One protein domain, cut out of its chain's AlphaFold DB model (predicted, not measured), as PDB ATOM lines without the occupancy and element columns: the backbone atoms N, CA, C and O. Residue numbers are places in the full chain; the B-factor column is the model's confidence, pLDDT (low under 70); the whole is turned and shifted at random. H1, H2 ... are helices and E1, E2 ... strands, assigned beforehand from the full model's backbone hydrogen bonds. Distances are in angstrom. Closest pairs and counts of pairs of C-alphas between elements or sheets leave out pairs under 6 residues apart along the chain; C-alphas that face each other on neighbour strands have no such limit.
ATOM      1  N   LEU A  33     -17.757  25.518  -2.921       59.78
ATOM      2  CA  LEU A  33     -18.083  25.345  -4.334       59.78
ATOM      3  C   LEU A  33     -16.793  25.144  -5.130       59.78
ATOM      4  O   LEU A  33     -15.868  25.961  -5.053       59.78
ATOM      5  N   VAL A  34     -16.736  24.052  -5.884       63.53
ATOM      6  CA  VAL A  34     -15.590  23.694  -6.719       63.53
ATOM      7  C   VAL A  34     -16.018  23.771  -8.169       63.53
ATOM      8  O   VAL A  34     -17.027  23.192  -8.559       63.53
ATOM      9  N   ILE A  35     -15.250  24.532  -8.945       66.81
ATOM     10  CA  ILE A  35     -15.572  24.872 -10.328       66.81
ATOM     11  C   ILE A  35     -14.547  24.207 -11.246       66.81
ATOM     12  O   ILE A  35     -13.382  24.616 -11.302       66.81
ATOM     13  N   ASN A  36     -14.985  23.203 -11.994       67.25
ATOM     14  CA  ASN A  36     -14.242  22.612 -13.095       67.25
ATOM     15  C   ASN A  36     -14.388  23.502 -14.339       67.25
ATOM     16  O   ASN A  36     -15.289  23.336 -15.158       67.25
ATOM     17  N   ARG A  37     -13.496  24.489 -14.456       71.44
ATOM     18  CA  ARG A  37     -13.556  25.541 -15.483       71.44
ATOM     19  C   ARG A  37     -13.418  24.983 -16.894       71.44
ATOM     20  O   ARG A  37     -14.135  25.417 -17.780       71.44
ATOM     21  N   ARG A  38     -12.555  23.989 -17.103       66.31
ATOM     22  CA  ARG A  38     -12.380  23.324 -18.399       66.31
ATOM     23  C   ARG A  38     -13.616  22.561 -18.835       66.31
ATOM     24  O   ARG A  38     -14.012  22.711 -19.980       66.31
ATOM     25  N   ALA A  39     -14.267  21.824 -17.939       63.69
ATOM     26  CA  ALA A  39     -15.534  21.183 -18.281       63.69
ATOM     27  C   ALA A  39     -16.622  22.226 -18.613       63.69
ATOM     28  O   ALA A  39     -17.291  22.095 -19.631       63.69
ATOM     29  N   LEU A  40     -16.710  23.319 -17.847       67.88
ATOM     30  CA  LEU A  40     -17.682  24.397 -18.089       67.88
ATOM     31  C   LEU A  40     -17.415  25.214 -19.360       67.88
ATOM     32  O   LEU A  40     -18.356  25.677 -19.992       67.88
ATOM     33  N   TRP A  41     -16.152  25.438 -19.725       68.12
ATOM     34  CA  TRP A  41     -15.772  26.212 -20.915       68.12
ATOM     35  C   TRP A  41     -15.722  25.358 -22.182       68.12
ATOM     36  O   TRP A  41     -15.698  25.906 -23.280       68.12
ATOM     37  N   SER A  42     -15.681  24.029 -22.045       61.09
ATOM     38  CA  SER A  42     -15.651  23.086 -23.167       61.09
ATOM     39  C   SER A  42     -16.985  22.378 -23.428       61.09
ATOM     40  O   SER A  42     -17.148  21.828 -24.514       61.09
ATOM     41  N   ALA A  43     -17.936  22.377 -22.487       56.34
ATOM     42  CA  ALA A  43     -19.268  21.811 -22.696       56.34
ATOM     43  C   ALA A  43     -20.218  22.852 -23.312       56.34
ATOM     44  O   ALA A  43     -20.436  23.918 -22.742       56.34
ATOM     45  N   ILE A  50     -19.888  22.345 -11.618       55.31
ATOM     46  CA  ILE A  50     -20.006  22.929 -10.280       55.31
ATOM     47  C   ILE A  50     -20.489  21.829  -9.349       55.31
ATOM     48  O   ILE A  50     -21.589  21.310  -9.507       55.31
ATOM     49  N   THR A  51     -19.636  21.454  -8.406       57.59
ATOM     50  CA  THR A  51     -19.951  20.475  -7.366       57.59
ATOM     51  C   THR A  51     -19.795  21.144  -6.012       57.59
ATOM     52  O   THR A  51     -18.792  21.822  -5.751       57.59
ATOM     53  N   GLU A  52     -20.777  20.950  -5.141       54.06
ATOM     54  CA  GLU A  52     -20.624  21.257  -3.725       54.06
ATOM     55  C   GLU A  52     -19.665  20.226  -3.128       54.06
ATOM     56  O   GLU A  52     -19.924  19.028  -3.183       54.06
ATOM     57  N   ALA A  53     -18.518  20.685  -2.635       55.22
ATOM     58  CA  ALA A  53     -17.583  19.843  -1.907       55.22
ATOM     59  C   ALA A  53     -17.758  20.116  -0.413       55.22
ATOM     60  O   ALA A  53     -17.578  21.254   0.048       55.22
ATOM     61  N   GLU A  54     -18.133  19.080   0.333       46.88
ATOM     62  CA  GLU A  54     -18.255  19.145   1.788       46.88
ATOM     63  C   GLU A  54     -16.869  19.076   2.442       46.88
ATOM     64  O   GLU A  54     -16.627  19.782   3.426       46.88
ATOM     65  N   ASP A  55     -15.930  18.360   1.806       48.69
ATOM     66  CA  ASP A  55     -14.532  18.258   2.214       48.69
ATOM     67  C   ASP A  55     -13.526  18.667   1.119       48.69
ATOM     68  O   ASP A  55     -13.799  18.707  -0.084       48.69
ATOM     69  N   LYS A  56     -12.279  18.963   1.530       49.12
ATOM     70  CA  LYS A  56     -11.171  19.254   0.593       49.12
ATOM     71  C   LYS A  56     -10.898  18.098  -0.377       49.12
ATOM     72  O   LYS A  56     -10.303  18.337  -1.424       49.12
ATOM     73  N   GLU A  57     -11.280  16.878  -0.010       51.69
ATOM     74  CA  GLU A  57     -11.067  15.672  -0.809       51.69
ATOM     75  C   GLU A  57     -12.090  15.549  -1.951       51.69
ATOM     76  O   GLU A  57     -11.677  15.284  -3.080       51.69
ATOM     77  N   ASP A  58     -13.363  15.895  -1.725       49.69
ATOM     78  CA  ASP A  58     -14.401  15.939  -2.775       49.69
ATOM     79  C   ASP A  58     -14.099  17.023  -3.821       49.69
ATOM     80  O   ASP A  58     -14.310  16.856  -5.026       49.69
ATOM     81  N   ALA A  59     -13.490  18.124  -3.369       50.53
ATOM     82  CA  ALA A  59     -13.009  19.195  -4.235       50.53
ATOM     83  C   ALA A  59     -11.911  18.755  -5.216       50.53
ATOM     84  O   ALA A  59     -11.756  19.343  -6.287       50.53
ATOM     85  N   LEU A  60     -11.121  17.748  -4.846       49.97
ATOM     86  CA  LEU A  60     -10.068  17.182  -5.688       49.97
ATOM     87  C   LEU A  60     -10.629  16.166  -6.693       49.97
ATOM     88  O   LEU A  60     -10.077  16.031  -7.785       49.97
ATOM     89  N   GLU A  61     -11.715  15.472  -6.350       50.66
ATOM     90  CA  GLU A  61     -12.352  14.461  -7.198       50.66
ATOM     91  C   GLU A  61     -13.198  15.081  -8.325       50.66
ATOM     92  O   GLU A  61     -13.086  14.657  -9.476       50.66
ATOM     93  N   ALA A  62     -13.945  16.153  -8.042       50.09
ATOM     94  CA  ALA A  62     -14.793  16.844  -9.023       50.09
ATOM     95  C   ALA A  62     -14.035  17.548 -10.171       50.09
ATOM     96  O   ALA A  62     -14.595  17.869 -11.224       50.09
ATOM     97  N   ALA A  63     -12.734  17.780 -10.008       49.72
ATOM     98  CA  ALA A  63     -11.872  18.384 -11.022       49.72
ATOM     99  C   ALA A  63     -11.328  17.356 -12.047       49.72
ATOM    100  O   ALA A  63     -10.245  17.542 -12.608       49.72
ATOM    101  N   SER A  64     -12.059  16.257 -12.277       44.06
ATOM    102  CA  SER A  64     -11.609  15.015 -12.918       44.06
ATOM    103  C   SER A  64     -11.048  15.176 -14.342       44.06
ATOM    104  O   SER A  64     -11.767  15.126 -15.330       44.06
ATOM    105  N   THR A  65      -9.741  15.389 -14.440       46.38
ATOM    106  CA  THR A  65      -8.695  14.499 -14.988       46.38
ATOM    107  C   THR A  65      -7.377  15.246 -14.772       46.38
ATOM    108  O   THR A  65      -7.360  16.468 -14.742       46.38
ATOM    109  N   THR A  66      -6.259  14.572 -14.536       49.97
ATOM    110  CA  THR A  66      -5.019  15.179 -14.003       49.97
ATOM    111  C   THR A  66      -4.475  16.374 -14.805       49.97
ATOM    112  O   THR A  66      -3.906  17.274 -14.196       49.97
ATOM    113  N   ALA A  67      -4.705  16.428 -16.123       50.84
ATOM    114  CA  ALA A  67      -4.379  17.588 -16.969       50.84
ATOM    115  C   ALA A  67      -5.372  18.759 -16.806       50.84
ATOM    116  O   ALA A  67      -5.017  19.924 -16.922       50.84
ATOM    117  N   THR A  68      -6.627  18.457 -16.489       60.25
ATOM    118  CA  THR A  68      -7.703  19.426 -16.263       60.25
ATOM    119  C   THR A  68      -7.549  20.139 -14.917       60.25
ATOM    120  O   THR A  68      -7.866  21.319 -14.805       60.25
ATOM    121  N   TYR A  69      -7.033  19.455 -13.889       61.91
ATOM    122  CA  TYR A  69      -6.829  20.046 -12.561       61.91
ATOM    123  C   TYR A  69      -5.755  21.139 -12.565       61.91
ATOM    124  O   TYR A  69      -5.981  22.210 -12.002       61.91
ATOM    125  N   SER A  70      -4.606  20.894 -13.207       69.25
ATOM    126  CA  SER A  70      -3.538  21.895 -13.319       69.25
ATOM    127  C   SER A  70      -4.049  23.139 -14.033       69.25
ATOM    128  O   SER A  70      -3.946  24.232 -13.477       69.25
ATOM    129  N   ASP A  71      -4.707  22.968 -15.179       75.12
ATOM    130  CA  ASP A  71      -5.285  24.059 -15.966       75.12
ATOM    131  C   ASP A  71      -6.327  24.846 -15.156       75.12
ATOM    132  O   ASP A  71      -6.242  26.069 -15.036       75.12
ATOM    133  N   ASN A  72      -7.261  24.145 -14.506       75.00
ATOM    134  CA  ASN A  72      -8.286  24.754 -13.655       75.00
ATOM    135  C   ASN A  72      -7.678  25.528 -12.480       75.00
ATOM    136  O   ASN A  72      -8.125  26.633 -12.172       75.00
ATOM    137  N   SER A  73      -6.654  24.967 -11.830       76.81
ATOM    138  CA  SER A  73      -5.960  25.612 -10.711       76.81
ATOM    139  C   SER A  73      -5.167  26.843 -11.155       76.81
ATOM    140  O   SER A  73      -5.026  27.796 -10.387       76.81
ATOM    141  N   THR A  74      -4.651  26.822 -12.385       81.12
ATOM    142  CA  THR A  74      -3.911  27.935 -12.986       81.12
ATOM    143  C   THR A  74      -4.863  29.079 -13.262       81.12
ATOM    144  O   THR A  74      -4.621  30.191 -12.805       81.12
ATOM    145  N   ILE A  75      -5.998  28.797 -13.904       86.38
ATOM    146  CA  ILE A  75      -7.032  29.803 -14.134       86.38
ATOM    147  C   ILE A  75      -7.582  30.338 -12.806       86.38
ATOM    148  O   ILE A  75      -7.742  31.543 -12.671       86.38
ATOM    149  N   GLU A  76      -7.795  29.504 -11.784       85.94
ATOM    150  CA  GLU A  76      -8.219  29.995 -10.463       85.94
ATOM    151  C   GLU A  76      -7.192  30.939  -9.823       85.94
ATOM    152  O   GLU A  76      -7.556  31.950  -9.215       85.94
ATOM    153  N   ARG A  77      -5.900  30.610  -9.926       85.88
ATOM    154  CA  ARG A  77      -4.820  31.483  -9.450       85.88
ATOM    155  C   ARG A  77      -4.771  32.777 -10.245       85.88
ATOM    156  O   ARG A  77      -4.645  33.837  -9.641       85.88
ATOM    157  N   LEU A  78      -4.944  32.692 -11.559       90.81
ATOM    158  CA  LEU A  78      -4.978  33.845 -12.442       90.81
ATOM    159  C   LEU A  78      -6.154  34.767 -12.110       90.81
ATOM    160  O   LEU A  78      -5.969  35.971 -11.973       90.81
ATOM    161  N   GLU A  79      -7.349  34.217 -11.904       90.81
ATOM    162  CA  GLU A  79      -8.523  34.971 -11.461       90.81
ATOM    163  C   GLU A  79      -8.236  35.716 -10.156       90.81
ATOM    164  O   GLU A  79      -8.502  36.913 -10.064       90.81
ATOM    165  N   LYS A  80      -7.624  35.048  -9.169       90.00
ATOM    166  CA  LYS A  80      -7.240  35.679  -7.897       90.00
ATOM    167  C   LYS A  80      -6.195  36.778  -8.084       90.00
ATOM    168  O   LYS A  80      -6.370  37.853  -7.519       90.00
ATOM    169  N   ALA A  81      -5.150  36.530  -8.873       90.12
ATOM    170  CA  ALA A  81      -4.090  37.500  -9.147       90.12
ATOM    171  C   ALA A  81      -4.627  38.743  -9.870       90.12
ATOM    172  O   ALA A  81      -4.245  39.865  -9.555       90.12
ATOM    173  N   LEU A  82      -5.586  38.554 -10.778       92.88
ATOM    174  CA  LEU A  82      -6.266  39.632 -11.491       92.88
ATOM    175  C   LEU A  82      -7.345  40.341 -10.659       92.88
ATOM    176  O   LEU A  82      -7.973  41.286 -11.143       92.88
ATOM    177  N   GLY A  83      -7.577  39.899  -9.423       91.75
ATOM    178  CA  GLY A  83      -8.606  40.449  -8.553       91.75
ATOM    179  C   GLY A  83     -10.011  40.205  -9.097       91.75
ATOM    180  O   GLY A  83     -10.854  41.100  -9.070       91.75
ATOM    181  N   MET A  84     -10.270  39.016  -9.638       93.00
ATOM    182  CA  MET A  84     -11.559  38.600 -10.180       93.00
ATOM    183  C   MET A  84     -12.102  37.373  -9.454       93.00
ATOM    184  O   MET A  84     -11.374  36.526  -8.944       93.00
ATOM    185  N   SER A  85     -13.426  37.274  -9.412       89.56
ATOM    186  CA  SER A  85     -14.140  36.110  -8.900       89.56
ATOM    187  C   SER A  85     -15.305  35.783  -9.830       89.56
ATOM    188  O   SER A  85     -15.993  36.713 -10.259       89.56
ATOM    189  N   PRO A  86     -15.579  34.498 -10.101       87.00
ATOM    190  CA  PRO A  86     -16.764  34.090 -10.847       87.00
ATOM    191  C   PRO A  86     -18.040  34.573 -10.145       87.00
ATOM    192  O   PRO A  86     -18.102  34.637  -8.909       87.00
ATOM    193  N   VAL A  87     -19.057  34.933 -10.930       86.00
ATOM    194  CA  VAL A  87     -20.409  35.215 -10.433       86.00
ATOM    195  C   VAL A  87     -21.237  33.944 -10.563       86.00
ATOM    196  O   VAL A  87     -21.622  33.563 -11.664       86.00
ATOM    197  N   ILE A  88     -21.517  33.312  -9.426       82.12
ATOM    198  CA  ILE A  88     -22.308  32.083  -9.347       82.12
ATOM    199  C   ILE A  88     -23.711  32.441  -8.855       82.12
ATOM    200  O   ILE A  88     -23.846  33.152  -7.854       82.12
ATOM    201  N   ARG A  89     -24.746  31.976  -9.554       78.56
ATOM    202  CA  ARG A  89     -26.154  32.088  -9.152       78.56
ATOM    203  C   ARG A  89     -26.802  30.720  -9.316       78.56
ATOM    204  O   ARG A  89     -26.656  30.119 -10.366       78.56
ATOM    205  N   ASN A  90     -27.489  30.236  -8.281       73.44
ATOM    206  CA  ASN A  90     -28.168  28.931  -8.281       73.44
ATOM    207  C   ASN A  90     -27.262  27.751  -8.679       73.44
ATOM    208  O   ASN A  90     -27.684  26.859  -9.399       73.44
ATOM    209  N   GLY A  91     -26.000  27.766  -8.238       65.00
ATOM    210  CA  GLY A  91     -25.041  26.716  -8.590       65.00
ATOM    211  C   GLY A  91     -24.507  26.796 -10.022       65.00
ATOM    212  O   GLY A  91     -23.729  25.935 -10.406       65.00
ATOM    213  N   GLU A  92     -24.845  27.839 -10.786       67.94
ATOM    214  CA  GLU A  92     -24.398  28.030 -12.166       67.94
ATOM    215  C   GLU A  92     -23.527  29.276 -12.309       67.94
ATOM    216  O   GLU A  92     -23.767  30.318 -11.684       67.94
ATOM    217  N   TRP A  93     -22.504  29.188 -13.158       78.19
ATOM    218  CA  TRP A  93     -21.730  30.363 -13.524       78.19
ATOM    219  C   TRP A  93     -22.534  31.201 -14.510       78.19
ATOM    220  O   TRP A  93     -22.804  30.778 -15.629       78.19
ATOM    221  N   VAL A  94     -22.895  32.412 -14.095       81.44
ATOM    222  CA  VAL A  94     -23.635  33.348 -14.939       81.44
ATOM    223  C   VAL A  94     -22.834  33.660 -16.202       81.44
ATOM    224  O   VAL A  94     -21.691  34.113 -16.112       81.44
ATOM    225  N   THR A  95     -23.455  33.480 -17.361       80.69
ATOM    226  CA  THR A  95     -22.936  33.883 -18.671       80.69
ATOM    227  C   THR A  95     -23.709  35.091 -19.209       80.69
ATOM    228  O   THR A  95     -24.842  35.364 -18.816       80.69
ATOM    229  N   ASP A  96     -23.055  35.864 -20.066       80.00
ATOM    230  CA  ASP A  96     -23.605  36.985 -20.832       80.00
ATOM    231  C   ASP A  96     -23.169  36.825 -22.302       80.00
ATOM    232  O   ASP A  96     -22.361  35.950 -22.622       80.00
ATOM    233  N   ALA A  97     -23.618  37.699 -23.201       75.50
ATOM    234  CA  ALA A  97     -23.198  37.746 -24.604       75.50
ATOM    235  C   ALA A  97     -21.668  37.861 -24.779       75.50
ATOM    236  O   ALA A  97     -21.126  37.532 -25.830       75.50
ATOM    237  N   LEU A  98     -20.961  38.328 -23.746       70.56
ATOM    238  CA  LEU A  98     -19.505  38.474 -23.723       70.56
ATOM    239  C   LEU A  98     -18.768  37.289 -23.070       70.56
ATOM    240  O   LEU A  98     -17.540  37.339 -22.980       70.56
ATOM    241  N   GLY A  99     -19.492  36.258 -22.623       74.94
ATOM    242  CA  GLY A  99     -18.957  35.067 -21.961       74.94
ATOM    243  C   GLY A  99     -19.260  35.007 -20.462       74.94
ATOM    244  O   GLY A  99     -20.247  35.559 -19.979       74.94
ATOM    245  N   PHE A 100     -18.409  34.308 -19.710       82.19
ATOM    246  CA  PHE A 100     -18.579  34.106 -18.270       82.19
ATOM    247  C   PHE A 100     -18.456  35.409 -17.480       82.19
ATOM    248  O   PHE A 100     -17.527  36.197 -17.660       82.19
ATOM    249  N   LYS A 101     -19.397  35.631 -16.561       87.50
ATOM    250  CA  LYS A 101     -19.482  36.858 -15.776       87.50
ATOM    251  C   LYS A 101     -18.578  36.793 -14.552       87.50
ATOM    252  O   LYS A 101     -18.638  35.860 -13.747       87.50
ATOM    253  N   TYR A 102     -17.802  37.852 -14.371       90.81
ATOM    254  CA  TYR A 102     -16.915  38.045 -13.232       90.81
ATOM    255  C   TYR A 102     -17.334  39.258 -12.400       90.81
ATOM    256  O   TYR A 102     -17.981  40.186 -12.886       90.81
ATOM    257  N   LYS A 103     -16.937  39.255 -11.127       91.31
ATOM    258  CA  LYS A 103     -16.947  40.426 -10.244       91.31
ATOM    259  C   LYS A 103     -15.522  40.754  -9.817       91.31
ATOM    260  O   LYS A 103     -14.712  39.845  -9.635       91.31
ATOM    261  N   LEU A 104     -15.237  42.038  -9.626       91.56
ATOM    262  CA  LEU A 104     -13.959  42.468  -9.070       91.56
ATOM    263  C   LEU A 104     -13.906  42.118  -7.579       91.56
ATOM    264  O   LEU A 104     -14.857  42.342  -6.831       91.56
ATOM    265  N   LYS A 105     -12.790  41.532  -7.166       87.44
ATOM    266  CA  LYS A 105     -12.470  41.147  -5.799       87.44
ATOM    267  C   LYS A 105     -10.990  41.438  -5.568       87.44
ATOM    268  O   LYS A 105     -10.145  40.606  -5.868       87.44
ATOM    269  N   GLY A 106     -10.686  42.614  -5.036       81.75
ATOM    270  CA  GLY A 106      -9.315  43.047  -4.776       81.75
ATOM    271  C   GLY A 106      -9.164  44.556  -4.909       81.75
ATOM    272  O   GLY A 106     -10.134  45.263  -5.190       81.75
ATOM    273  N   SER A 107      -7.946  45.043  -4.688       84.44
ATOM    274  CA  SER A 107      -7.602  46.439  -4.937       84.44
ATOM    275  C   SER A 107      -7.419  46.705  -6.438       84.44
ATOM    276  O   SER A 107      -6.942  45.820  -7.153       84.44
ATOM    277  N   PRO A 108      -7.743  47.917  -6.918       87.94
ATOM    278  CA  PRO A 108      -7.415  48.341  -8.276       87.94
ATOM    279  C   PRO A 108      -5.906  48.268  -8.535       87.94
ATOM    280  O   PRO A 108      -5.111  48.501  -7.617       87.94
ATOM    281  N   PHE A 109      -5.513  47.987  -9.777       90.94
ATOM    282  CA  PHE A 109      -4.101  48.012 -10.155       90.94
ATOM    283  C   PHE A 109      -3.607  49.457 -10.200       90.94
ATOM    284  O   PHE A 109      -4.138  50.275 -10.949       90.94
ATOM    285  N   LYS A 110      -2.604  49.773  -9.375       90.06
ATOM    286  CA  LYS A 110      -2.005  51.107  -9.290       90.06
ATOM    287  C   LYS A 110      -0.689  51.153 -10.059       90.06
ATOM    288  O   LYS A 110       0.073  50.192 -10.024       90.06
ATOM    289  N   GLY A 111      -0.423  52.292 -10.683       86.62
ATOM    290  CA  GLY A 111       0.822  52.594 -11.376       86.62
ATOM    291  C   GLY A 111       0.743  53.966 -12.037       86.62
ATOM    292  O   GLY A 111      -0.279  54.646 -11.939       86.62
ATOM    293  N   ASP A 112       1.819  54.357 -12.710       85.81
ATOM    294  CA  ASP A 112       1.927  55.679 -13.341       85.81
ATOM    295  C   ASP A 112       1.159  55.763 -14.669       85.81
ATOM    296  O   ASP A 112       0.855  56.846 -15.169       85.81
ATOM    297  N   ARG A 113       0.837  54.609 -15.264       88.31
ATOM    298  CA  ARG A 113       0.110  54.514 -16.534       88.31
ATOM    299  C   ARG A 113      -1.376  54.350 -16.267       88.31
ATOM    300  O   ARG A 113      -1.775  53.665 -15.334       88.31
ATOM    301  N   CYS A 114      -2.192  54.928 -17.138       87.50
ATOM    302  CA  CYS A 114      -3.642  54.792 -17.088       87.50
ATOM    303  C   CYS A 114      -4.141  54.093 -18.347       87.50
ATOM    304  O   CYS A 114      -3.642  54.333 -19.449       87.50
ATOM    305  N   LEU A 115      -5.168  53.263 -18.194       87.25
ATOM    306  CA  LEU A 115      -5.816  52.620 -19.329       87.25
ATOM    307  C   LEU A 115      -6.509  53.648 -20.244       87.25
ATOM    308  O   LEU A 115      -6.485  53.489 -21.463       87.25
ATOM    309  N   GLY A 116      -7.063  54.714 -19.664       87.50
ATOM    310  CA  GLY A 116      -7.778  55.772 -20.376       87.50
ATOM    311  C   GLY A 116      -9.294  55.695 -20.188       87.50
ATOM    312  O   GLY A 116      -9.844  54.703 -19.692       87.50
ATOM    313  N   VAL A 117      -9.971  56.770 -20.599       91.06
ATOM    314  CA  VAL A 117     -11.415  56.966 -20.396       91.06
ATOM    315  C   VAL A 117     -12.223  55.923 -21.169       91.06
ATOM    316  O   VAL A 117     -11.886  55.572 -22.307       91.06
ATOM    317  N   LYS A 118     -13.302  55.414 -20.570       88.69
ATOM    318  CA  LYS A 118     -14.225  54.485 -21.245       88.69
ATOM    319  C   LYS A 118     -14.794  55.071 -22.540       88.69
ATOM    320  O   LYS A 118     -15.212  56.221 -22.580       88.69
ATOM    321  N   GLY A 119     -14.810  54.254 -23.594       86.94
ATOM    322  CA  GLY A 119     -15.257  54.654 -24.933       86.94
ATOM    323  C   GLY A 119     -14.233  55.463 -25.737       86.94
ATOM    324  O   GLY A 119     -14.517  55.822 -26.874       86.94
ATOM    325  N   SER A 120     -13.049  55.749 -25.182       91.94
ATOM    326  CA  SER A 120     -11.983  56.415 -25.932       91.94
ATOM    327  C   SER A 120     -11.183  55.432 -26.790       91.94
ATOM    328  O   SER A 120     -10.887  54.313 -26.368       91.94
ATOM    329  N   LEU A 121     -10.729  55.901 -27.955       92.75
ATOM    330  CA  LEU A 121      -9.807  55.153 -28.813       92.75
ATOM    331  C   LEU A 121      -8.513  54.777 -28.073       92.75
ATOM    332  O   LEU A 121      -7.986  53.683 -28.252       92.75
ATOM    333  N   VAL A 122      -8.021  55.664 -27.202       90.75
ATOM    334  CA  VAL A 122      -6.816  55.430 -26.392       90.75
ATOM    335  C   VAL A 122      -6.977  54.186 -25.517       90.75
ATOM    336  O   VAL A 122      -6.071  53.356 -25.456       90.75
ATOM    337  N   ARG A 123      -8.147  54.010 -24.894       93.00
ATOM    338  CA  ARG A 123      -8.448  52.825 -24.087       93.00
ATOM    339  C   ARG A 123      -8.435  51.545 -24.912       93.00
ATOM    340  O   ARG A 123      -7.873  50.544 -24.467       93.00
ATOM    341  N   ASP A 124      -9.036  51.571 -26.094       92.44
ATOM    342  CA  ASP A 124      -9.100  50.397 -26.965       92.44
ATOM    343  C   ASP A 124      -7.716  50.012 -27.502       92.44
ATOM    344  O   ASP A 124      -7.363  48.827 -27.515       92.44
ATOM    345  N   LEU A 125      -6.890  51.002 -27.854       92.50
ATOM    346  CA  LEU A 125      -5.503  50.792 -28.269       92.50
ATOM    347  C   LEU A 125      -4.646  50.244 -27.124       92.50
ATOM    348  O   LEU A 125      -3.955  49.247 -27.316       92.50
ATOM    349  N   ASN A 126      -4.738  50.818 -25.921       92.62
ATOM    350  CA  ASN A 126      -4.005  50.333 -24.750       92.62
ATOM    351  C   ASN A 126      -4.415  48.906 -24.368       92.62
ATOM    352  O   ASN A 126      -3.564  48.062 -24.087       92.62
ATOM    353  N   ARG A 127      -5.716  48.601 -24.403       94.19
ATOM    354  CA  ARG A 127      -6.218  47.241 -24.175       94.19
ATOM    355  C   ARG A 127      -5.670  46.266 -25.217       94.19
ATOM    356  O   ARG A 127      -5.259  45.166 -24.857       94.19
ATOM    357  N   THR A 128      -5.668  46.657 -26.489       94.50
ATOM    358  CA  THR A 128      -5.140  45.828 -27.583       94.50
ATOM    359  C   THR A 128      -3.645  45.597 -27.418       94.50
ATOM    360  O   THR A 128      -3.200  44.456 -27.501       94.50
ATOM    361  N   LEU A 129      -2.886  46.645 -27.098       94.75
ATOM    362  CA  LEU A 129      -1.453  46.570 -26.837       94.75
ATOM    363  C   LEU A 129      -1.146  45.567 -25.722       94.75
ATOM    364  O   LEU A 129      -0.348  44.659 -25.925       94.75
ATOM    365  N   VAL A 130      -1.838  45.671 -24.586       95.38
ATOM    366  CA  VAL A 130      -1.653  44.766 -23.441       95.38
ATOM    367  C   VAL A 130      -1.974  43.317 -23.808       95.38
ATOM    368  O   VAL A 130      -1.217  42.414 -23.459       95.38
ATOM    369  N   LEU A 131      -3.067  43.077 -24.541       95.06
ATOM    370  CA  LEU A 131      -3.440  41.729 -24.979       95.06
ATOM    371  C   LEU A 131      -2.435  41.135 -25.966       95.06
ATOM    372  O   LEU A 131      -2.121  39.950 -25.871       95.06
ATOM    373  N   THR A 132      -1.915  41.936 -26.892       94.12
ATOM    374  CA  THR A 132      -0.881  41.498 -27.836       94.12
ATOM    375  C   THR A 132       0.433  41.216 -27.113       94.12
ATOM    376  O   THR A 132       1.042  40.176 -27.345       94.12
ATOM    377  N   SER A 133       0.840  42.070 -26.170       93.81
ATOM    378  CA  SER A 133       2.019  41.823 -25.334       93.81
ATOM    379  C   SER A 133       1.887  40.541 -24.510       93.81
ATOM    380  O   SER A 133       2.846  39.779 -24.427       93.81
ATOM    381  N   ALA A 134       0.707  40.277 -23.940       92.81
ATOM    382  CA  ALA A 134       0.430  39.039 -23.216       92.81
ATOM    383  C   ALA A 134       0.569  37.804 -24.116       92.81
ATOM    384  O   ALA A 134       1.245  36.848 -23.737       92.81
ATOM    385  N   ARG A 135      -0.032  37.835 -25.315       90.06
ATOM    386  CA  ARG A 135       0.061  36.733 -26.287       90.06
ATOM    387  C   ARG A 135       1.500  36.461 -26.694       90.06
ATOM    388  O   ARG A 135       1.946  35.336 -26.534       90.06
ATOM    389  N   ASN A 136       2.242  37.485 -27.107       89.81
ATOM    390  CA  ASN A 136       3.621  37.320 -27.569       89.81
ATOM    391  C   ASN A 136       4.527  36.679 -26.504       89.81
ATOM    392  O   ASN A 136       5.388  35.867 -26.829       89.81
ATOM    393  N   GLN A 137       4.336  37.028 -25.227       88.12
ATOM    394  CA  GLN A 137       5.118  36.436 -24.137       88.12
ATOM    395  C   GLN A 137       4.719  34.989 -23.839       88.12
ATOM    396  O   GLN A 137       5.584  34.161 -23.568       88.12
ATOM    397  N   ILE A 138       3.426  34.671 -23.904       84.31
ATOM    398  CA  ILE A 138       2.941  33.308 -23.674       84.31
ATOM    399  C   ILE A 138       3.299  32.388 -24.840       84.31
ATOM    400  O   ILE A 138       3.763  31.276 -24.609       84.31
ATOM    401  N   GLU A 139       3.127  32.832 -26.082       80.94
ATOM    402  CA  GLU A 139       3.431  32.029 -27.272       80.94
ATOM    403  C   GLU A 139       4.897  31.579 -27.298       80.94
ATOM    404  O   GLU A 139       5.180  30.454 -27.695       80.94
ATOM    405  N   GLY A 140       5.825  32.409 -26.808       74.38
ATOM    406  CA  GLY A 140       7.234  32.030 -26.674       74.38
ATOM    407  C   GLY A 140       7.537  31.090 -25.501       74.38
ATOM    408  O   GLY A 140       8.562  30.409 -25.515       74.38
ATOM    409  N   ALA A 141       6.676  31.045 -24.483       75.44
ATOM    410  CA  ALA A 141       6.887  30.257 -23.267       75.44
ATOM    411  C   ALA A 141       6.222  28.868 -23.310       75.44
ATOM    412  O   ALA A 141       6.619  27.975 -22.559       75.44
ATOM    413  N   PHE A 142       5.224  28.666 -24.175       73.81
ATOM    414  CA  PHE A 142       4.445  27.431 -24.265       73.81
ATOM    415  C   PHE A 142       4.704  26.698 -25.587       73.81
ATOM    416  O   PHE A 142       4.682  27.292 -26.657       73.81
ATOM    417  N   ASN A 143       4.883  25.373 -25.524       71.31
ATOM    418  CA  ASN A 143       5.092  24.543 -26.723       71.31
ATOM    419  C   ASN A 143       3.833  24.424 -27.605       71.31
ATOM    420  O   ASN A 143       3.947  24.133 -28.791       71.31
ATOM    421  N   ASP A 144       2.645  24.611 -27.017       74.12
ATOM    422  CA  ASP A 144       1.359  24.622 -27.717       74.12
ATOM    423  C   ASP A 144       0.602  25.931 -27.405       74.12
ATOM    424  O   ASP A 144      -0.105  26.023 -26.387       74.12
ATOM    425  N   PRO A 145       0.743  26.960 -28.261       70.25
ATOM    426  CA  PRO A 145       0.068  28.244 -28.084       70.25
ATOM    427  C   PRO A 145      -1.447  28.162 -28.322       70.25
ATOM    428  O   PRO A 145      -2.186  29.052 -27.903       70.25
ATOM    429  N   CYS A 146      -1.937  27.092 -28.954       75.62
ATOM    430  CA  CYS A 146      -3.364  26.853 -29.169       75.62
ATOM    431  C   CYS A 146      -4.000  26.020 -28.048       75.62
ATOM    432  O   CYS A 146      -5.196  25.721 -28.105       75.62
ATOM    433  N   SER A 147      -3.231  25.663 -27.018       77.75
ATOM    434  CA  SER A 147      -3.743  24.913 -25.880       77.75
ATOM    435  C   SER A 147      -4.879  25.658 -25.170       77.75
ATOM    436  O   SER A 147      -4.932  26.892 -25.108       77.75
ATOM    437  N   TRP A 148      -5.791  24.886 -24.574       80.44
ATOM    438  CA  TRP A 148      -6.946  25.421 -23.849       80.44
ATOM    439  C   TRP A 148      -6.533  26.462 -22.794       80.44
ATOM    440  O   TRP A 148      -7.169  27.509 -22.683       80.44
ATOM    441  N   LEU A 149      -5.451  26.216 -22.051       82.31
ATOM    442  CA  LEU A 149      -4.980  27.119 -21.000       82.31
ATOM    443  C   LEU A 149      -4.545  28.484 -21.556       82.31
ATOM    444  O   LEU A 149      -4.913  29.523 -21.003       82.31
ATOM    445  N   VAL A 150      -3.803  28.498 -22.667       83.56
ATOM    446  CA  VAL A 150      -3.327  29.733 -23.304       83.56
ATOM    447  C   VAL A 150      -4.502  30.554 -23.829       83.56
ATOM    448  O   VAL A 150      -4.646  31.724 -23.473       83.56
ATOM    449  N   VAL A 151      -5.400  29.935 -24.598       84.56
ATOM    450  CA  VAL A 151      -6.560  30.632 -25.177       84.56
ATOM    451  C   VAL A 151      -7.427  31.248 -24.081       84.56
ATOM    452  O   VAL A 151      -7.810  32.422 -24.150       84.56
ATOM    453  N   ASN A 152      -7.708  30.475 -23.035       85.88
ATOM    454  CA  ASN A 152      -8.624  30.916 -22.002       85.88
ATOM    455  C   ASN A 152      -7.991  31.887 -20.995       85.88
ATOM    456  O   ASN A 152      -8.671  32.806 -20.541       85.88
ATOM    457  N   SER A 153      -6.696  31.776 -20.689       89.75
ATOM    458  CA  SER A 153      -6.004  32.777 -19.858       89.75
ATOM    459  C   SER A 153      -6.061  34.174 -20.496       89.75
ATOM    460  O   SER A 153      -6.380  35.156 -19.821       89.75
ATOM    461  N   ILE A 154      -5.882  34.271 -21.819       91.81
ATOM    462  CA  ILE A 154      -6.034  35.529 -22.563       91.81
ATOM    463  C   ILE A 154      -7.480  36.049 -22.514       91.81
ATOM    464  O   ILE A 154      -7.698  37.260 -22.395       91.81
ATOM    465  N   ALA A 155      -8.483  35.168 -22.567       89.81
ATOM    466  CA  ALA A 155      -9.886  35.561 -22.417       89.81
ATOM    467  C   ALA A 155     -10.177  36.148 -21.019       89.81
ATOM    468  O   ALA A 155     -10.864  37.170 -20.905       89.81
ATOM    469  N   VAL A 156      -9.590  35.566 -19.969       91.44
ATOM    470  CA  VAL A 156      -9.667  36.073 -18.589       91.44
ATOM    471  C   VAL A 156      -9.024  37.461 -18.488       91.44
ATOM    472  O   VAL A 156      -9.662  38.396 -17.998       91.44
ATOM    473  N   LEU A 157      -7.819  37.653 -19.033       94.69
ATOM    474  CA  LEU A 157      -7.168  38.970 -19.073       94.69
ATOM    475  C   LEU A 157      -8.013  40.004 -19.837       94.69
ATOM    476  O   LEU A 157      -8.253  41.107 -19.350       94.69
ATOM    477  N   SER A 158      -8.533  39.636 -21.010       93.69
ATOM    478  CA  SER A 158      -9.409  40.497 -21.821       93.69
ATOM    479  C   SER A 158     -10.659  40.927 -21.061       93.69
ATOM    480  O   SER A 158     -11.100  42.072 -21.202       93.69
ATOM    481  N   THR A 159     -11.214  40.036 -20.240       92.56
ATOM    482  CA  THR A 159     -12.344  40.339 -19.359       92.56
ATOM    483  C   THR A 159     -11.936  41.324 -18.267       92.56
ATOM    484  O   THR A 159     -12.607  42.343 -18.091       92.56
ATOM    485  N   ARG A 160     -10.784  41.115 -17.615       93.38
ATOM    486  CA  ARG A 160     -10.283  42.036 -16.584       93.38
ATOM    487  C   ARG A 160     -10.080  43.457 -17.107       93.38
ATOM    488  O   ARG A 160     -10.514  44.405 -16.451       93.38
ATOM    489  N   LEU A 161      -9.476  43.605 -18.287       93.62
ATOM    490  CA  LEU A 161      -9.211  44.908 -18.912       93.62
ATOM    491  C   LEU A 161     -10.505  45.667 -19.255       93.62
ATOM    492  O   LEU A 161     -10.565  46.891 -19.133       93.62
ATOM    493  N   ARG A 162     -11.581  44.961 -19.635       90.88
ATOM    494  CA  ARG A 162     -12.902  45.592 -19.840       90.88
ATOM    495  C   ARG A 162     -13.480  46.141 -18.537       90.88
ATOM    496  O   ARG A 162     -14.134  47.179 -18.554       90.88
ATOM    497  N   MET A 163     -13.217  45.462 -17.425       91.00
ATOM    498  CA  MET A 163     -13.731  45.819 -16.103       91.00
ATOM    499  C   MET A 163     -12.906  46.898 -15.384       91.00
ATOM    500  O   MET A 163     -13.381  47.424 -14.381       91.00
ATOM    501  N   MET A 164     -11.704  47.237 -15.869       91.50
ATOM    502  CA  MET A 164     -10.837  48.243 -15.240       91.50
ATOM    503  C   MET A 164     -11.486  49.628 -15.172       91.50
ATOM    504  O   MET A 164     -12.127  50.072 -16.131       91.50
ATOM    505  N   ALA A 165     -11.278  50.326 -14.059       90.19
ATOM    506  CA  ALA A 165     -11.544  51.755 -13.973       90.19
ATOM    507  C   ALA A 165     -10.539  52.555 -14.821       90.19
ATOM    508  O   ALA A 165      -9.524  52.038 -15.288       90.19
ATOM    509  N   ASP A 166     -10.859  53.820 -15.072       89.56
ATOM    510  CA  ASP A 166     -10.138  54.658 -16.041       89.56
ATOM    511  C   ASP A 166      -8.717  55.013 -15.571       89.56
ATOM    512  O   ASP A 166      -7.827  55.239 -16.391       89.56
ATOM    513  N   ASN A 167      -8.508  54.999 -14.253       86.69
ATOM    514  CA  ASN A 167      -7.258  55.309 -13.562       86.69
ATOM    515  C   ASN A 167      -6.443  54.071 -13.153       86.69
ATOM    516  O   ASN A 167      -5.481  54.206 -12.400       86.69
ATOM    517  N   GLU A 168      -6.838  52.867 -13.571       90.25
ATOM    518  CA  GLU A 168      -6.045  51.671 -13.280       90.25
ATOM    519  C   GLU A 168      -4.894  51.504 -14.281       90.25
ATOM    520  O   GLU A 168      -5.060  51.799 -15.470       90.25
ATOM    521  N   ASP A 169      -3.757  50.972 -13.810       92.88
ATOM    522  CA  ASP A 169      -2.601  50.656 -14.659       92.88
ATOM    523  C   ASP A 169      -2.782  49.282 -15.333       92.88
ATOM    524  O   ASP A 169      -2.687  48.237 -14.670       92.88
ATOM    525  N   PRO A 170      -3.015  49.236 -16.659       93.06
ATOM    526  CA  PRO A 170      -3.228  47.983 -17.371       93.06
ATOM    527  C   PRO A 170      -1.954  47.143 -17.519       93.06
ATOM    528  O   PRO A 170      -2.040  45.933 -17.719       93.06
ATOM    529  N   PHE A 171      -0.771  47.738 -17.381       93.44
ATOM    530  CA  PHE A 171       0.497  47.017 -17.427       93.44
ATOM    531  C   PHE A 171       0.875  46.425 -16.069       93.44
ATOM    532  O   PHE A 171       1.497  45.369 -16.031       93.44
ATOM    533  N   ALA A 172       0.460  47.041 -14.959       93.38
ATOM    534  CA  ALA A 172       0.527  46.380 -13.654       93.38
ATOM    535  C   ALA A 172      -0.386  45.138 -13.629       93.38
ATOM    536  O   ALA A 172      -0.008  44.084 -13.118       93.38
ATOM    537  N   CYS A 173      -1.554  45.222 -14.276       94.00
ATOM    538  CA  CYS A 173      -2.421  44.066 -14.505       94.00
ATOM    539  C   CYS A 173      -1.761  43.004 -15.406       94.00
ATOM    540  O   CYS A 173      -1.846  41.812 -15.102       94.00
ATOM    541  N   LEU A 174      -1.071  43.418 -16.476       94.81
ATOM    542  CA  LEU A 174      -0.285  42.522 -17.332       94.81
ATOM    543  C   LEU A 174       0.836  41.820 -16.559       94.81
ATOM    544  O   LEU A 174       1.051  40.629 -16.747       94.81
ATOM    545  N   GLN A 175       1.538  42.536 -15.684       93.69
ATOM    546  CA  GLN A 175       2.601  41.955 -14.875       93.69
ATOM    547  C   GLN A 175       2.053  40.850 -13.963       93.69
ATOM    548  O   GLN A 175       2.558  39.734 -14.005       93.69
ATOM    549  N   ALA A 176       0.968  41.118 -13.229       93.19
ATOM    550  CA  ALA A 176       0.318  40.110 -12.386       93.19
ATOM    551  C   ALA A 176      -0.164  38.889 -13.195       93.19
ATOM    552  O   ALA A 176      -0.114  37.754 -12.722       93.19
ATOM    553  N   PHE A 177      -0.618  39.110 -14.431       94.25
ATOM    554  CA  PHE A 177      -0.972  38.033 -15.353       94.25
ATOM    555  C   PHE A 177       0.244  37.166 -15.720       94.25
ATOM    556  O   PHE A 177       0.184  35.940 -15.620       94.25
ATOM    557  N   LEU A 178       1.352  37.793 -16.117       91.44
ATOM    558  CA  LEU A 178       2.575  37.100 -16.526       91.44
ATOM    559  C   LEU A 178       3.242  36.370 -15.359       91.44
ATOM    560  O   LEU A 178       3.725  35.259 -15.544       91.44
ATOM    561  N   GLU A 179       3.209  36.941 -14.155       90.00
ATOM    562  CA  GLU A 179       3.718  36.299 -12.938       90.00
ATOM    563  C   GLU A 179       3.046  34.947 -12.671       90.00
ATOM    564  O   GLU A 179       3.707  34.018 -12.217       90.00
ATOM    565  N   VAL A 180       1.753  34.803 -12.979       88.12
ATOM    566  CA  VAL A 180       1.060  33.512 -12.863       88.12
ATOM    567  C   VAL A 180       1.391  32.600 -14.041       88.12
ATOM    568  O   VAL A 180       1.674  31.422 -13.841       88.12
ATOM    569  N   MET A 181       1.360  33.127 -15.267       85.38
ATOM    570  CA  MET A 181       1.507  32.315 -16.481       85.38
ATOM    571  C   MET A 181       2.937  31.814 -16.724       85.38
ATOM    572  O   MET A 181       3.107  30.803 -17.401       85.38
ATOM    573  N   LEU A 182       3.952  32.485 -16.172       81.69
ATOM    574  CA  LEU A 182       5.371  32.142 -16.336       81.69
ATOM    575  C   LEU A 182       5.977  31.415 -15.122       81.69
ATOM    576  O   LEU A 182       7.178  31.150 -15.103       81.69
ATOM    577  N   GLN A 183       5.180  31.077 -14.102       77.62
ATOM    578  CA  GLN A 183       5.650  30.266 -12.974       77.62
ATOM    579  C   GLN A 183       6.134  28.882 -13.459       77.62
ATOM    580  O   GLN A 183       5.395  28.152 -14.123       77.62
ATOM    581  N   GLN A 184       7.377  28.519 -13.105       53.00
ATOM    582  CA  GLN A 184       8.062  27.291 -13.555       53.00
ATOM    583  C   GLN A 184       7.271  26.000 -13.272       53.00
ATOM    584  O   GLN A 184       7.264  25.104 -14.116       53.00
ATOM    585  N   ASP A 185       6.516  25.950 -12.170       52.47
ATOM    586  CA  ASP A 185       5.643  24.822 -11.797       52.47
ATOM    587  C   ASP A 185       4.570  24.482 -12.860       52.47
ATOM    588  O   ASP A 185       3.985  23.393 -12.854       52.47
ATOM    589  N   PHE A 186       4.270  25.399 -13.786       52.88
ATOM    590  CA  PHE A 186       3.309  25.176 -14.872       52.88
ATOM    591  C   PHE A 186       3.962  24.752 -16.181       52.88
ATOM    592  O   PHE A 186       3.389  23.948 -16.918       52.88
ATOM    593  N   ILE A 187       5.174  25.241 -16.443       48.75
ATOM    594  CA  ILE A 187       5.954  24.898 -17.636       48.75
ATOM    595  C   ILE A 187       6.324  23.400 -17.598       48.75
ATOM    596  O   ILE A 187       6.235  22.712 -18.622       48.75
ATOM    597  N   ASP A 188       6.596  22.855 -16.406       41.91
ATOM    598  CA  ASP A 188       6.944  21.439 -16.208       41.91
ATOM    599  C   ASP A 188       5.753  20.467 -16.132       41.91
ATOM    600  O   ASP A 188       5.923  19.273 -16.388       41.91
ATOM    601  N   ASN A 189       4.514  20.933 -15.922       44.34
ATOM    602  CA  ASN A 189       3.334  20.058 -16.045       44.34
ATOM    603  C   ASN A 189       3.060  19.619 -17.499       44.34
ATOM    604  O   ASN A 189       2.279  18.695 -17.729       44.34
TER     605      ASN A 189
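AT A GLANCE: This is residues 33 to 43 and 50 to 189 of the 234 residues of an uncharacterized protein of Pseudomonadales bacterium (UniProt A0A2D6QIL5). Four helices, H3, H4, H5 and H6, make an up-and-down bundle, each running against the one before it in the chain, with H3 shifted lengthwise toward one end. At that end lie the short H7 and a small head made of H1, H2 and the paired strands E1 and E2, while a tiny hairpin, E3 and E4, with a long loop lies beside H5 and the last turn of H3. The 151 printed residues have seven named helices and four named strands, in the order E1 H1 E2 H2 H3 E3 E4 H4 H5 H6 H7; both two-strand sheets are antiparallel and the class is mostly helix. The whole is compact, with a radius of gyration of the C-alphas of 15.9 A and spans of 46 by 37 by 26 A.

HOW THE PARTS SIT: E1, residues 33 to 35, and E2, residues 50 to 53, are antiparallel neighbours, with N 34 and O 51 3.0 A apart, within hydrogen-bond range. H2, residues 58 to 61, touches no helix; its closest C-alpha pair with E2 is Ala 59 and Ala 53, 5.2 A. The hub is H3, residues 66 to 81. With residues 68 to 75 alone it touches H1, residues 37 to 42, at a steep tilt of 68 degrees, only just short of about perpendicular; the C-alphas of Arg 37 and Asn 72 are closest, 5.6 A. E3, residues 84 to 86, and E4, residues 102 to 104, form an antiparallel hairpin, with N 103 and O 85 2.8 A apart, within hydrogen-bond range. H4, residues 121 to 141, and H5, residues 148 to 163, form a helical hairpin and touch at 22 degrees, a shallow tilt, opposite ways, closest at the C-alphas of Arg 127 and Leu 161, 6.5 A. H5 touches H3 with residues 149 to 156 alone, the same way at 18 degrees, closest at the C-alphas of Leu 149 and Asp 71, 5.9 A. H6, residues 170 to 181, touches H4, closest at the C-alphas of Leu 174 and Val 130, 6.7 A. H3 and H4 are apart. H7, residues 184 to 189, only just touches H3, with 3 pairs of C-alphas within 8 A, closest at Asn 189 and Ser 70, 7.6 A. Every O i to N i+4 pair is within hydrogen-bond range in H1, H4 and H5, against 10 of 12 in H3, 7 of 8 in H6 and 1 of 2 in H7; H2 is too short for such a pair.

IN THESE COORDINATES: E1 begins at C-alpha 33, (-18.083, 25.345, -4.334). H3 is 22.9 A long, H4 30.5 A, from C-alpha 121 at (-9.807, 55.153, -28.813), H5 22.8 A and H6 16.4 A. H7 ends at C-alpha 189, (3.334, 20.058, -16.045).

THE WHOLE: The C-alphas farthest apart, Asp 55 and Leu 121, are 48.4 A apart. Residues 44 to 49 are not printed, and C-alphas 43 and 50 are 12.5 A apart across the cut. The links E3 to E4 and E4 to H4 are long. The mean pLDDT of the printed part is 78.8; 39 residues are under 70, among them 50 to 70 and 184 to 189.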